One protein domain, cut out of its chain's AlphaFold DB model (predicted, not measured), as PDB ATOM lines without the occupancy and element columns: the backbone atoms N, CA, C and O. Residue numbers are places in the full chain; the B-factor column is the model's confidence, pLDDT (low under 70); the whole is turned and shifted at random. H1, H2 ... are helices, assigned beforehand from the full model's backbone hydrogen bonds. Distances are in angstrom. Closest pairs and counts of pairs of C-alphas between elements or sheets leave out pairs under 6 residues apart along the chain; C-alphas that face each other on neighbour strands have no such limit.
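This is residues 2 to 90 of the 196 residues of an uncharacterized protein of Muribaculum sp. An287 (UniProt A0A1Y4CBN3). A loose rod of helices: H5 runs along the rod, with the later part of the longest helix, H1, side by side with one half of it and H3 beside the other half. H4 lies past H3 at one end of the rod, the start of H1 makes the other end, and the short H2 sits between H1 and H3 along the chain. The printed part has 89 residues with five named helices, H1 to H5 in order, and no named strand; the class is all helix. The whole is loose, with a radius of gyration of the C-alphas of 15.2 A, and spans 53 by 21 by 18 A.

H1, residues 2 to 24, touches H5, residues 68 to 85, with residues 14 to 22 alone, at a shallow tilt of 26 degrees, opposite ways; the closest C-alphas, of Ile 15 and Met 83, are 5.1 A apart. H5 touches H3, residues 39 to 49, with residues 68 to 75 alone, at a steep tilt of 41 degrees, opposite ways; the closest C-alphas, of Asp 41 and Leu 75, are 5.9 A apart. H2, residues 30 to 35, and H3 only just touch, only at the corner by their link, with 3 pairs of C-alphas within 8 A, the closest being Leu 33 and Thr 39 at 4.9 A. H1 and H2 are close but not clearly touching, with the closest C-alphas, of Thr 14 and Ile 32, 7.1 A apart. H4, residues 53 to 61, is close to H3 but not clearly touching, with the closest C-alphas, of Ile 48 and Tyr 56, 6.7 A apart. H4 and H5 are apart, as are H1 and H3. In H1, H2, H3, H4 and H5 every O i to N i+4 pair is within hydrogen-bond range.

H1 is 32.7 A from first to last C-alpha, beginning at C-alpha 2 (25.236, -63.671, -41.694). H5 is 25.5 A long and ends at C-alpha 85 (16.502, -57.794, -23.673). H3 measures 15.2 A, H4 12.2 A and H2 8.6 A.

The two C-alphas farthest apart are those of Arg 2 and Lys 61, at 53.4 A. The printed part has no cut and no long link. The mean pLDDT of the printed part is 92.7; residues 2 to 3 are under 70.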
ATOM      1  N   ARG A   2      24.738 -65.061 -41.832       64.62
ATOM      2  CA  ARG A   2      25.236 -63.671 -41.694       64.62
ATOM      3  C   ARG A   2      24.300 -62.731 -40.914       64.62
ATOM      4  O   ARG A   2      24.773 -61.979 -40.077       64.62
ATOM      5  N   ASP A   3      22.985 -62.836 -41.107       68.62
ATOM      6  CA  ASP A   3      22.020 -61.929 -40.454       68.62
ATOM      7  C   ASP A   3      21.931 -62.124 -38.930       68.62
ATOM      8  O   ASP A   3      21.721 -61.173 -38.180       68.62
ATOM      9  N   ASN A   4      22.155 -63.356 -38.452       72.81
ATOM     10  CA  ASN A   4      22.187 -63.656 -37.020       72.81
ATOM     11  C   ASN A   4      23.440 -63.069 -36.350       72.81
ATOM     12  O   ASN A   4      23.360 -62.577 -35.233       72.81
ATOM     13  N   ASP A   5      24.583 -63.086 -37.039       75.06
ATOM     14  CA  ASP A   5      25.840 -62.523 -36.533       75.06
ATOM     15  C   ASP A   5      25.761 -60.989 -36.432       75.06
ATOM     16  O   ASP A   5      26.067 -60.406 -35.393       75.06
ATOM     17  N   ILE A   6      25.194 -60.336 -37.453       76.12
ATOM     18  CA  ILE A   6      24.927 -58.889 -37.436       76.12
ATOM     19  C   ILE A   6      23.971 -58.524 -36.288       76.12
ATOM     20  O   ILE A   6      24.235 -57.580 -35.544       76.12
ATOM     21  N   SER A   7      22.895 -59.295 -36.082       83.50
ATOM     22  CA  SER A   7      21.953 -59.062 -34.976       83.50
ATOM     23  C   SER A   7      22.617 -59.186 -33.597       83.50
ATOM     24  O   SER A   7      22.368 -58.363 -32.714       83.50
ATOM     25  N   GLN A   8      23.499 -60.172 -33.405       84.12
ATOM     26  CA  GLN A   8      24.232 -60.338 -32.146       84.12
ATOM     27  C   GLN A   8      25.250 -59.216 -31.909       84.12
ATOM     28  O   GLN A   8      25.394 -58.742 -30.778       84.12
ATOM     29  N   GLN A   9      25.923 -58.740 -32.960       85.31
ATOM     30  CA  GLN A   9      26.836 -57.598 -32.866       85.31
ATOM     31  C   GLN A   9      26.101 -56.311 -32.482       85.31
ATOM     32  O   GLN A   9      26.558 -55.591 -31.591       85.31
ATOM     33  N   VAL A  10      24.938 -56.049 -33.091       89.31
ATOM     34  CA  VAL A  10      24.086 -54.901 -32.741       89.31
ATOM     35  C   VAL A  10      23.672 -54.976 -31.273       89.31
ATOM     36  O   VAL A  10      23.919 -54.034 -30.525       89.31
ATOM     37  N   LYS A  11      23.148 -56.120 -30.824       92.12
ATOM     38  CA  LYS A  11      22.760 -56.340 -29.423       92.12
ATOM     39  C   LYS A  11      23.912 -56.131 -28.440       92.12
ATOM     40  O   LYS A  11      23.744 -55.463 -27.422       92.12
ATOM     41  N   THR A  12      25.095 -56.655 -28.758       91.62
ATOM     42  CA  THR A  12      26.294 -56.490 -27.921       91.62
ATOM     43  C   THR A  12      26.698 -55.019 -27.822       91.62
ATOM     44  O   THR A  12      26.993 -54.527 -26.733       91.62
ATOM     45  N   ARG A  13      26.657 -54.283 -28.939       92.56
ATOM     46  CA  ARG A  13      26.935 -52.842 -28.956       92.56
ATOM     47  C   ARG A  13      25.906 -52.053 -28.149       92.56
ATOM     48  O   ARG A  13      26.300 -51.171 -27.388       92.56
ATOM     49  N   THR A  14      24.624 -52.393 -28.266       95.44
ATOM     50  CA  THR A  14      23.548 -51.784 -27.475       95.44
ATOM     51  C   THR A  14      23.787 -51.969 -25.980       95.44
ATOM     52  O   THR A  14      23.707 -50.996 -25.236       95.44
ATOM     53  N   ILE A  15      24.161 -53.177 -25.534       95.62
ATOM     54  CA  ILE A  15      24.500 -53.435 -24.124       95.62
ATOM     55  C   ILE A  15      25.622 -52.506 -23.653       95.62
ATOM     56  O   ILE A  15      25.485 -51.875 -22.607       95.62
ATOM     57  N   THR A  16      26.706 -52.387 -24.424       94.81
ATOM     58  CA  THR A  16      27.848 -51.530 -24.070       94.81
ATOM     59  C   THR A  16      27.441 -50.069 -23.907       94.81
ATOM     60  O   THR A  16      27.813 -49.446 -22.918       94.81
ATOM     61  N   VAL A  17      26.652 -49.531 -24.840       96.38
ATOM     62  CA  VAL A  17      26.185 -48.137 -24.790       96.38
ATOM     63  C   VAL A  17      25.278 -47.897 -23.586       96.38
ATOM     64  O   VAL A  17      25.498 -46.964 -22.817       96.38
ATOM     65  N   LEU A  18      24.269 -48.750 -23.394       96.94
ATOM     66  CA  LEU A  18      23.309 -48.597 -22.301       96.94
ATOM     67  C   LEU A  18      23.992 -48.738 -20.935       96.94
ATOM     68  O   LEU A  18      23.719 -47.965 -20.019       96.94
ATOM     69  N   TYR A  19      24.936 -49.672 -20.809       96.12
ATOM     70  CA  TYR A  19      25.752 -49.809 -19.608       96.12
ATOM     71  C   TYR A  19      26.681 -48.602 -19.389       96.12
ATOM     72  O   TYR A  19      26.855 -48.150 -18.254       96.12
ATOM     73  N   GLY A  20      27.237 -48.039 -20.467       96.44
ATOM     74  CA  GLY A  20      28.017 -46.803 -20.446       96.44
ATOM     75  C   GLY A  20      27.221 -45.614 -19.906       96.44
ATOM     76  O   GLY A  20      27.716 -44.889 -19.045       96.44
ATOM     77  N   PHE A  21      25.956 -45.456 -20.305       96.06
ATOM     78  CA  PHE A  21      25.078 -44.442 -19.711       96.06
ATOM     79  C   PHE A  21      24.844 -44.687 -18.213       96.06
ATOM     80  O   PHE A  21      24.997 -43.773 -17.405       96.06
ATOM     81  N   LEU A  22      24.515 -45.923 -17.815       94.31
ATOM     82  CA  LEU A  22      24.219 -46.252 -16.412       94.31
ATOM     83  C   LEU A  22      25.401 -46.035 -15.460       94.31
ATOM     84  O   LEU A  22      25.184 -45.849 -14.264       94.31
ATOM     85  N   THR A  23      26.632 -46.114 -15.963       93.75
ATOM     86  CA  THR A  23      27.844 -46.047 -15.131       93.75
ATOM     87  C   THR A  23      28.614 -44.743 -15.265       93.75
ATOM     88  O   THR A  23      29.251 -44.321 -14.306       93.75
ATOM     89  N   GLN A  24      28.581 -44.120 -16.441       93.00
ATOM     90  CA  GLN A  24      29.428 -42.976 -16.788       93.00
ATOM     91  C   GLN A  24      28.646 -41.837 -17.452       93.00
ATOM     92  O   GLN A  24      29.262 -40.889 -17.924       93.00
ATOM     93  N   ARG A  25      27.308 -41.929 -17.525       93.06
ATOM     94  CA  ARG A  25      26.442 -40.944 -18.203       93.06
ATOM     95  C   ARG A  25      26.847 -40.677 -19.661       93.06
ATOM     96  O   ARG A  25      26.667 -39.582 -20.176       93.06
ATOM     97  N   GLN A  26      27.388 -41.692 -20.339       94.19
ATOM     98  CA  GLN A  26      27.712 -41.610 -21.766       94.19
ATOM     99  C   GLN A  26      26.457 -41.397 -22.618       94.19
ATOM    100  O   GLN A  26      25.389 -41.914 -22.301       94.19
ATOM    101  N   GLU A  27      26.603 -40.685 -23.733       95.69
ATOM    102  CA  GLU A  27      25.504 -40.416 -24.659       95.69
ATOM    103  C   GLU A  27      24.914 -41.703 -25.260       95.69
ATOM    104  O   GLU A  27      25.638 -42.628 -25.647       95.69
ATOM    105  N   ILE A  28      23.582 -41.750 -25.371       96.81
ATOM    106  CA  ILE A  28      22.869 -42.845 -26.030       96.81
ATOM    107  C   ILE A  28      22.493 -42.399 -27.453       96.81
ATOM    108  O   ILE A  28      21.712 -41.459 -27.602       96.81
ATOM    109  N   PRO A  29      22.970 -43.079 -28.512       96.75
ATOM    110  CA  PRO A  29      22.618 -42.760 -29.888       96.75
ATOM    111  C   PRO A  29      21.111 -42.834 -30.160       96.75
ATOM    112  O   PRO A  29      20.415 -43.736 -29.689       96.75
ATOM    113  N   GLU A  30      20.629 -41.946 -31.031       96.62
ATOM    114  CA  GLU A  30      19.203 -41.776 -31.335       96.62
ATOM    115  C   GLU A  30      18.506 -43.062 -31.812       96.62
ATOM    116  O   GLU A  30      17.354 -43.311 -31.456       96.62
ATOM    117  N   TYR A  31      19.193 -43.911 -32.583       95.12
ATOM    118  CA  TYR A  31      18.606 -45.165 -33.064       95.12
ATOM    119  C   TYR A  31      18.287 -46.137 -31.916       95.12
ATOM    120  O   TYR A  31      17.238 -46.773 -31.946       95.12
ATOM    121  N   ILE A  32      19.124 -46.188 -30.870       96.44
ATOM    122  CA  ILE A  32      18.864 -46.986 -29.661       96.44
ATOM    123  C   ILE A  32      17.714 -46.356 -28.874       96.44
ATOM    124  O   ILE A  32      16.822 -47.062 -28.407       96.44
ATOM    125  N   LEU A  33      17.687 -45.024 -28.761       97.31
ATOM    126  CA  LEU A  33      16.598 -44.340 -28.065       97.31
ATOM    127  C   LEU A  33      15.233 -44.662 -28.684       97.31
ATOM    128  O   LEU A  33      14.285 -44.949 -27.952       97.31
ATOM    129  N   LYS A  34      15.149 -44.651 -30.020       96.88
ATOM    130  CA  LYS A  34      13.932 -44.986 -30.769       96.88
ATOM    131  C   LYS A  34      13.563 -46.462 -30.631       96.88
ATOM    132  O   LYS A  34      12.409 -46.762 -30.348       96.88
ATOM    133  N   GLU A  35      14.530 -47.366 -30.790       95.75
ATOM    134  CA  GLU A  35      14.298 -48.817 -30.736       95.75
ATOM    135  C   GLU A  35      13.735 -49.274 -29.382       95.75
ATOM    136  O   GLU A  35      12.835 -50.110 -29.341       95.75
ATOM    137  N   TYR A  36      14.210 -48.685 -28.280       95.88
ATOM    138  CA  TYR A  36      13.821 -49.081 -26.921       95.88
ATOM    139  C   TYR A  36      12.828 -48.123 -26.244       95.88
ATOM    140  O   TYR A  36      12.571 -48.250 -25.046       95.88
ATOM    141  N   GLY A  37      12.255 -47.160 -26.978       96.06
ATOM    142  CA  GLY A  37      11.252 -46.233 -26.434       96.06
ATOM    143  C   GLY A  37      11.781 -45.351 -25.290       96.06
ATOM    144  O   GLY A  37      11.080 -45.106 -24.299       96.06
ATOM    145  N   LEU A  38      13.035 -44.904 -25.408       97.06
ATOM    146  CA  LEU A  38      13.741 -44.079 -24.422       97.06
ATOM    147  C   LEU A  38      13.728 -42.585 -24.769       97.06
ATOM    148  O   LEU A  38      14.067 -41.777 -23.913       97.06
ATOM    149  N   THR A  39      13.352 -42.211 -25.998       96.88
ATOM    150  CA  THR A  39      13.497 -40.846 -26.535       96.88
ATOM    151  C   THR A  39      12.945 -39.758 -25.614       96.88
ATOM    152  O   THR A  39      13.660 -38.810 -25.306       96.88
ATOM    153  N   GLU A  40      11.703 -39.892 -25.146       95.00
ATOM    154  CA  GLU A  40      11.053 -38.866 -24.318       95.00
ATOM    155  C   GLU A  40      11.706 -38.729 -22.939       95.00
ATOM    156  O   GLU A  40      12.018 -37.623 -22.502       95.00
ATOM    157  N   ASP A  41      11.947 -39.858 -22.265       94.44
ATOM    158  CA  ASP A  41      12.547 -39.868 -20.929       94.44
ATOM    159  C   ASP A  41      13.995 -39.372 -20.962       94.44
ATOM    160  O   ASP A  41      14.406 -38.626 -20.079       94.44
ATOM    161  N   TYR A  42      14.750 -39.737 -22.000       96.06
ATOM    162  CA  TYR A  42      16.126 -39.292 -22.191       96.06
ATOM    163  C   TYR A  42      16.211 -37.799 -22.529       96.06
ATOM    164  O   TYR A  42      17.031 -37.080 -21.964       96.06
ATOM    165  N   ALA A  43      15.326 -37.295 -23.395       95.50
ATOM    166  CA  ALA A  43      15.253 -35.867 -23.694       95.50
ATOM    167  C   ALA A  43      14.869 -35.047 -22.452       95.50
ATOM    168  O   ALA A  43      15.436 -33.982 -22.215       95.50
ATOM    169  N   MET A  44      13.933 -35.549 -21.640       94.88
ATOM    170  CA  MET A  44      13.558 -34.912 -20.379       94.88
ATOM    171  C   MET A  44      14.708 -34.928 -19.366       94.88
ATOM    172  O   MET A  44      14.951 -33.911 -18.720       94.88
ATOM    173  N   TYR A  45      15.435 -36.045 -19.262       94.06
ATOM    174  CA  TYR A  45      16.637 -36.158 -18.436       94.06
ATOM    175  C   TYR A  45      17.675 -35.101 -18.820       94.06
ATOM    176  O   TYR A  45      18.010 -34.264 -17.987       94.06
ATOM    177  N   ASN A  46      18.076 -35.049 -20.095       94.12
ATOM    178  CA  ASN A  46      19.057 -34.072 -20.573       94.12
ATOM    179  C   ASN A  46      18.573 -32.631 -20.361       94.12
ATOM    180  O   ASN A  46      19.354 -31.755 -20.002       94.12
ATOM    181  N   ARG A  47      17.276 -32.362 -20.566       94.31
ATOM    182  CA  ARG A  47      16.707 -31.030 -20.337       94.31
ATOM    183  C   ARG A  47      16.851 -30.591 -18.881       94.31
ATOM    184  O   ARG A  47      17.148 -29.425 -18.656       94.31
ATOM    185  N   ILE A  48      16.583 -31.480 -17.925       93.31
ATOM    186  CA  ILE A  48      16.700 -31.168 -16.495       93.31
ATOM    187  C   ILE A  48      18.173 -31.090 -16.076       93.31
ATOM    188  O   ILE A  48      18.536 -30.178 -15.346       93.31
ATOM    189  N   GLU A  49      19.021 -31.997 -16.560       89.75
ATOM    190  CA  GLU A  49      20.456 -32.031 -16.239       89.75
ATOM    191  C   GLU A  49      21.191 -30.752 -16.677       89.75
ATOM    192  O   GLU A  49      22.117 -30.314 -16.005       89.75
ATOM    193  N   ASN A  50      20.747 -30.123 -17.770       91.56
ATOM    194  CA  ASN A  50      21.308 -28.870 -18.287       91.56
ATOM    195  C   ASN A  50      20.550 -27.612 -17.811       91.56
ATOM    196  O   ASN A  50      20.702 -26.544 -18.405       91.56
ATOM    197  N   MET A  51      19.691 -27.730 -16.797       94.75
ATOM    198  CA  MET A  51      18.906 -26.620 -16.253       94.75
ATOM    199  C   MET A  51      19.510 -26.111 -14.944       94.75
ATOM    200  O   MET A  51      19.991 -26.896 -14.130       94.75
ATOM    201  N   GLU A  52      19.417 -24.802 -14.705       95.00
ATOM    202  CA  GLU A  52      19.735 -24.236 -13.395       95.00
ATOM    203  C   GLU A  52      18.768 -24.762 -12.329       95.00
ATOM    204  O   GLU A  52      17.567 -24.931 -12.565       95.00
ATOM    205  N   TYR A  53      19.282 -25.005 -11.124       92.06
ATOM    206  CA  TYR A  53      18.493 -25.612 -10.049       92.06
ATOM    207  C   TYR A  53      17.231 -24.802  -9.707       92.06
ATOM    208  O   TYR A  53      16.172 -25.379  -9.466       92.06
ATOM    209  N   GLU A  54      17.316 -23.469  -9.724       95.38
ATOM    210  CA  GLU A  54      16.182 -22.580  -9.435       95.38
ATOM    211  C   GLU A  54      15.068 -22.688 -10.489       95.38
ATOM    212  O   GLU A  54      13.881 -22.736 -10.143       95.38
ATOM    213  N   ASP A  55      15.445 -22.798 -11.764       95.25
ATOM    214  CA  ASP A  55      14.514 -22.990 -12.878       95.25
ATOM    215  C   ASP A  55      13.838 -24.363 -12.805       95.25
ATOM    216  O   ASP A  55      12.631 -24.488 -13.059       95.25
ATOM    217  N   TYR A  56      14.601 -25.395 -12.425       94.50
ATOM    218  CA  TYR A  56      14.061 -26.729 -12.188       94.50
ATOM    219  C   TYR A  56      13.065 -26.715 -11.028       94.50
ATOM    220  O   TYR A  56      11.935 -27.175 -11.192       94.50
ATOM    221  N   GLU A  57      13.439 -26.149  -9.879       94.38
ATOM    222  CA  GLU A  57      12.585 -26.099  -8.691       94.38
ATOM    223  C   GLU A  57      11.289 -25.329  -8.942       94.38
ATOM    224  O   GLU A  57      10.213 -25.783  -8.546       94.38
ATOM    225  N   THR A  58      11.372 -24.195  -9.638       95.31
ATOM    226  CA  THR A  58      10.195 -23.415 -10.042       95.31
ATOM    227  C   THR A  58       9.315 -24.237 -10.979       95.31
ATOM    228  O   THR A  58       8.137 -24.460 -10.705       95.31
ATOM    229  N   GLY A  59       9.905 -24.804 -12.036       94.75
ATOM    230  CA  GLY A  59       9.178 -25.643 -12.984       94.75
ATOM    231  C   GLY A  59       8.547 -26.887 -12.349       94.75
ATOM    232  O   GLY A  59       7.474 -27.302 -12.784       94.75
ATOM    233  N   ARG A  60       9.177 -27.475 -11.328       95.00
ATOM    234  CA  ARG A  60       8.652 -28.619 -10.572       95.00
ATOM    235  C   ARG A  60       7.458 -28.214  -9.710       95.00
ATOM    236  O   ARG A  60       6.439 -28.901  -9.729       95.00
ATOM    237  N   LYS A  61       7.564 -27.103  -8.971       94.75
ATOM    238  CA  LYS A  61       6.486 -26.584  -8.105       94.75
ATOM    239  C   LYS A  61       5.247 -26.191  -8.902       94.75
ATOM    240  O   LYS A  61       4.138 -26.486  -8.469       94.75
ATOM    241  N   ASP A  62       5.448 -25.630 -10.090       95.12
ATOM    242  CA  ASP A  62       4.367 -25.238 -10.999       95.12
ATOM    243  C   ASP A  62       3.812 -26.423 -11.818       95.12
ATOM    244  O   ASP A  62       2.931 -26.251 -12.660       95.12
ATOM    245  N   GLY A  63       4.331 -27.641 -11.609       92.38
ATOM    246  CA  GLY A  63       3.875 -28.867 -12.273       92.38
ATOM    247  C   GLY A  63       4.315 -29.023 -13.733       92.38
ATOM    248  O   GLY A  63       3.893 -29.963 -14.404       92.38
ATOM    249  N   ARG A  64       5.175 -28.133 -14.244       92.62
ATOM    250  CA  ARG A  64       5.709 -28.174 -15.618       92.62
ATOM    251  C   ARG A  64       6.800 -29.233 -15.796       92.62
ATOM    252  O   ARG A  64       6.971 -29.754 -16.897       92.62
ATOM    253  N   LEU A  65       7.574 -29.500 -14.745       94.44
ATOM    254  CA  LEU A  65       8.672 -30.467 -14.750       94.44
ATOM    255  C   LEU A  65       8.381 -31.632 -13.799       94.44
ATOM    256  O   LEU A  65       7.793 -31.424 -12.736       94.44
ATOM    257  N   PRO A  66       8.785 -32.860 -14.165       93.38
ATOM    258  CA  PRO A  66       8.634 -34.007 -13.287       93.38
ATOM    259  C   PRO A  66       9.609 -33.933 -12.110       93.38
ATOM    260  O   PRO A  66      10.641 -33.268 -12.174       93.38
ATOM    261  N   ASP A  67       9.318 -34.706 -11.066       91.19
ATOM    262  CA  ASP A  67      10.299 -35.003 -10.028       91.19
ATOM    263  C   ASP A  67      11.495 -35.765 -10.624       91.19
ATOM    264  O   ASP A  67      11.324 -36.831 -11.230       91.19
ATOM    265  N   ILE A  68      12.697 -35.202 -10.475       89.62
ATOM    266  CA  ILE A  68      13.922 -35.722 -11.091       89.62
ATOM    267  C   ILE A  68      14.233 -37.142 -10.621       89.62
ATOM    268  O   ILE A  68      14.522 -37.999 -11.450       89.62
ATOM    269  N   THR A  69      14.073 -37.439  -9.328       89.94
ATOM    270  CA  THR A  69      14.378 -38.760  -8.772       89.94
ATOM    271  C   THR A  69      13.430 -39.818  -9.333       89.94
ATOM    272  O   THR A  69      13.863 -40.896  -9.747       89.94
ATOM    273  N   ALA A  70      12.131 -39.517  -9.416       90.31
ATOM    274  CA  ALA A  70      11.156 -40.421 -10.027       90.31
ATOM    275  C   ALA A  70      11.394 -40.617 -11.538       90.31
ATOM    276  O   ALA A  70      11.216 -41.722 -12.065       90.31
ATOM    277  N   MET A  71      11.796 -39.554 -12.240       92.38
ATOM    278  CA  MET A  71      12.125 -39.586 -13.665       92.38
ATOM    279  C   MET A  71      13.385 -40.420 -13.936       92.38
ATOM    280  O   MET A  71      13.324 -41.345 -14.748       92.38
ATOM    281  N   GLU A  72      14.479 -40.197 -13.206       92.56
ATOM    282  CA  GLU A  72      15.718 -40.975 -13.323       92.56
ATOM    283  C   GLU A  72      15.497 -42.452 -12.990       92.56
ATOM    284  O   GLU A  72      15.999 -43.338 -13.688       92.56
ATOM    285  N   ALA A  73      14.692 -42.744 -11.966       94.12
ATOM    286  CA  ALA A  73      14.290 -44.101 -11.615       94.12
ATOM    287  C   ALA A  73      13.506 -44.792 -12.745       94.12
ATOM    288  O   ALA A  73      13.669 -45.993 -12.989       94.12
ATOM    289  N   ARG A  74      12.633 -44.059 -13.449       93.94
ATOM    290  CA  ARG A  74      11.909 -44.568 -14.624       93.94
ATOM    291  C   ARG A  74      12.859 -44.813 -15.796       93.94
ATOM    292  O   ARG A  74      12.828 -45.910 -16.354       93.94
ATOM    293  N   LEU A  75      13.712 -43.844 -16.126       95.75
ATOM    294  CA  LEU A  75      14.687 -43.956 -17.211       95.75
ATOM    295  C   LEU A  75      15.652 -45.124 -16.969       95.75
ATOM    296  O   LEU A  75      15.816 -45.977 -17.838       95.75
ATOM    297  N   THR A  76      16.197 -45.235 -15.756       96.38
ATOM    298  CA  THR A  76      17.072 -46.342 -15.344       96.38
ATOM    299  C   THR A  76      16.396 -47.692 -15.553       96.38
ATOM    300  O   THR A  76      16.986 -48.575 -16.168       96.38
ATOM    301  N   ARG A  77      15.140 -47.866 -15.114       96.31
ATOM    302  CA  ARG A  77      14.409 -49.129 -15.317       96.31
ATOM    303  C   ARG A  77      14.221 -49.471 -16.790       96.31
ATOM    304  O   ARG A  77      14.363 -50.637 -17.152       96.31
ATOM    305  N   LYS A  78      13.909 -48.484 -17.637       97.12
ATOM    306  CA  LYS A  78      13.765 -48.717 -19.081       97.12
ATOM    307  C   LYS A  78      15.093 -49.102 -19.731       97.12
ATOM    308  O   LYS A  78      15.123 -50.031 -20.530       97.12
ATOM    309  N   ILE A  79      16.185 -48.435 -19.357       97.25
ATOM    310  CA  ILE A  79      17.532 -48.739 -19.856       97.25
ATOM    311  C   ILE A  79      17.978 -50.135 -19.418       97.25
ATOM    312  O   ILE A  79      18.490 -50.899 -20.232       97.25
ATOM    313  N   GLU A  80      17.745 -50.496 -18.155       97.12
ATOM    314  CA  GLU A  80      17.996 -51.847 -17.655       97.12
ATOM    315  C   GLU A  80      17.184 -52.879 -18.444       97.12
ATOM    316  O   GLU A  80      17.763 -53.819 -18.976       97.12
ATOM    317  N   ALA A  81      15.875 -52.675 -18.619       95.88
ATOM    318  CA  ALA A  81      15.029 -53.591 -19.387       95.88
ATOM    319  C   ALA A  81      15.492 -53.749 -20.848       95.88
ATOM    320  O   ALA A  81      15.535 -54.866 -21.367       95.88
ATOM    321  N   ALA A  82      15.880 -52.649 -21.498       95.62
ATOM    322  CA  ALA A  82      16.442 -52.655 -22.843       95.62
ATOM    323  C   ALA A  82      17.735 -53.481 -22.903       95.62
ATOM    324  O   ALA A  82      17.850 -54.400 -23.715       95.62
ATOM    325  N   MET A  83      18.670 -53.232 -21.986       94.75
ATOM    326  CA  MET A  83      19.934 -53.961 -21.911       94.75
ATOM    327  C   MET A  83      19.725 -55.460 -21.655       94.75
ATOM    328  O   MET A  83      20.349 -56.290 -22.314       94.75
ATOM    329  N   GLU A  84      18.826 -55.817 -20.738       95.12
ATOM    330  CA  GLU A  84      18.493 -57.208 -20.411       95.12
ATOM    331  C   GLU A  84      17.812 -57.943 -21.579       95.12
ATOM    332  O   GLU A  84      17.946 -59.160 -21.706       95.12
ATOM    333  N   SER A  85      17.118 -57.222 -22.466       93.88
ATOM    334  CA  SER A  85      16.502 -57.794 -23.673       93.88
ATOM    335  C   SER A  85      17.507 -58.106 -24.793       93.88
ATOM    336  O   SER A  85      17.264 -58.974 -25.637       93.88
ATOM    337  N   CYS A  86      18.665 -57.439 -24.785       92.06
ATOM    338  CA  CYS A  86      19.711 -57.603 -25.793       92.06
ATOM    339  C   CYS A  86      20.541 -58.878 -25.600       92.06
ATOM    340  O   CYS A  86      21.225 -59.308 -26.523       92.06
ATOM    341  N   GLY A  87      20.487 -59.525 -24.437       87.81
ATOM    342  CA  GLY A  87      21.209 -60.770 -24.193       87.81
ATOM    343  C   GLY A  87      21.819 -60.816 -22.805       87.81
ATOM    344  O   GLY A  87      21.262 -60.277 -21.855       87.81
ATOM    345  N   LYS A  88      22.960 -61.501 -22.674       88.00
ATOM    346  CA  LYS A  88      23.616 -61.684 -21.377       88.00
ATOM    347  C   LYS A  88      24.238 -60.360 -20.908       88.00
ATOM    348  O   LYS A  88      25.174 -59.894 -21.560       88.00
ATOM    349  N   PRO A  89      23.790 -59.785 -19.780       89.81
ATOM    350  CA  PRO A  89      24.356 -58.536 -19.288       89.81
ATOM    351  C   PRO A  89      25.814 -58.689 -18.823       89.81
ATOM    352  O   PRO A  89      26.254 -59.807 -18.518       89.81
ATOM    353  N   PRO A  90      26.560 -57.576 -18.699       92.19
ATOM    354  CA  PRO A  90      27.913 -57.582 -18.153       92.19
ATOM    355  C   PRO A  90      27.952 -58.126 -16.718       92.19
ATOM    356  O   PRO A  90      27.046 -57.884 -15.924       92.19
TER     357      PRO A  90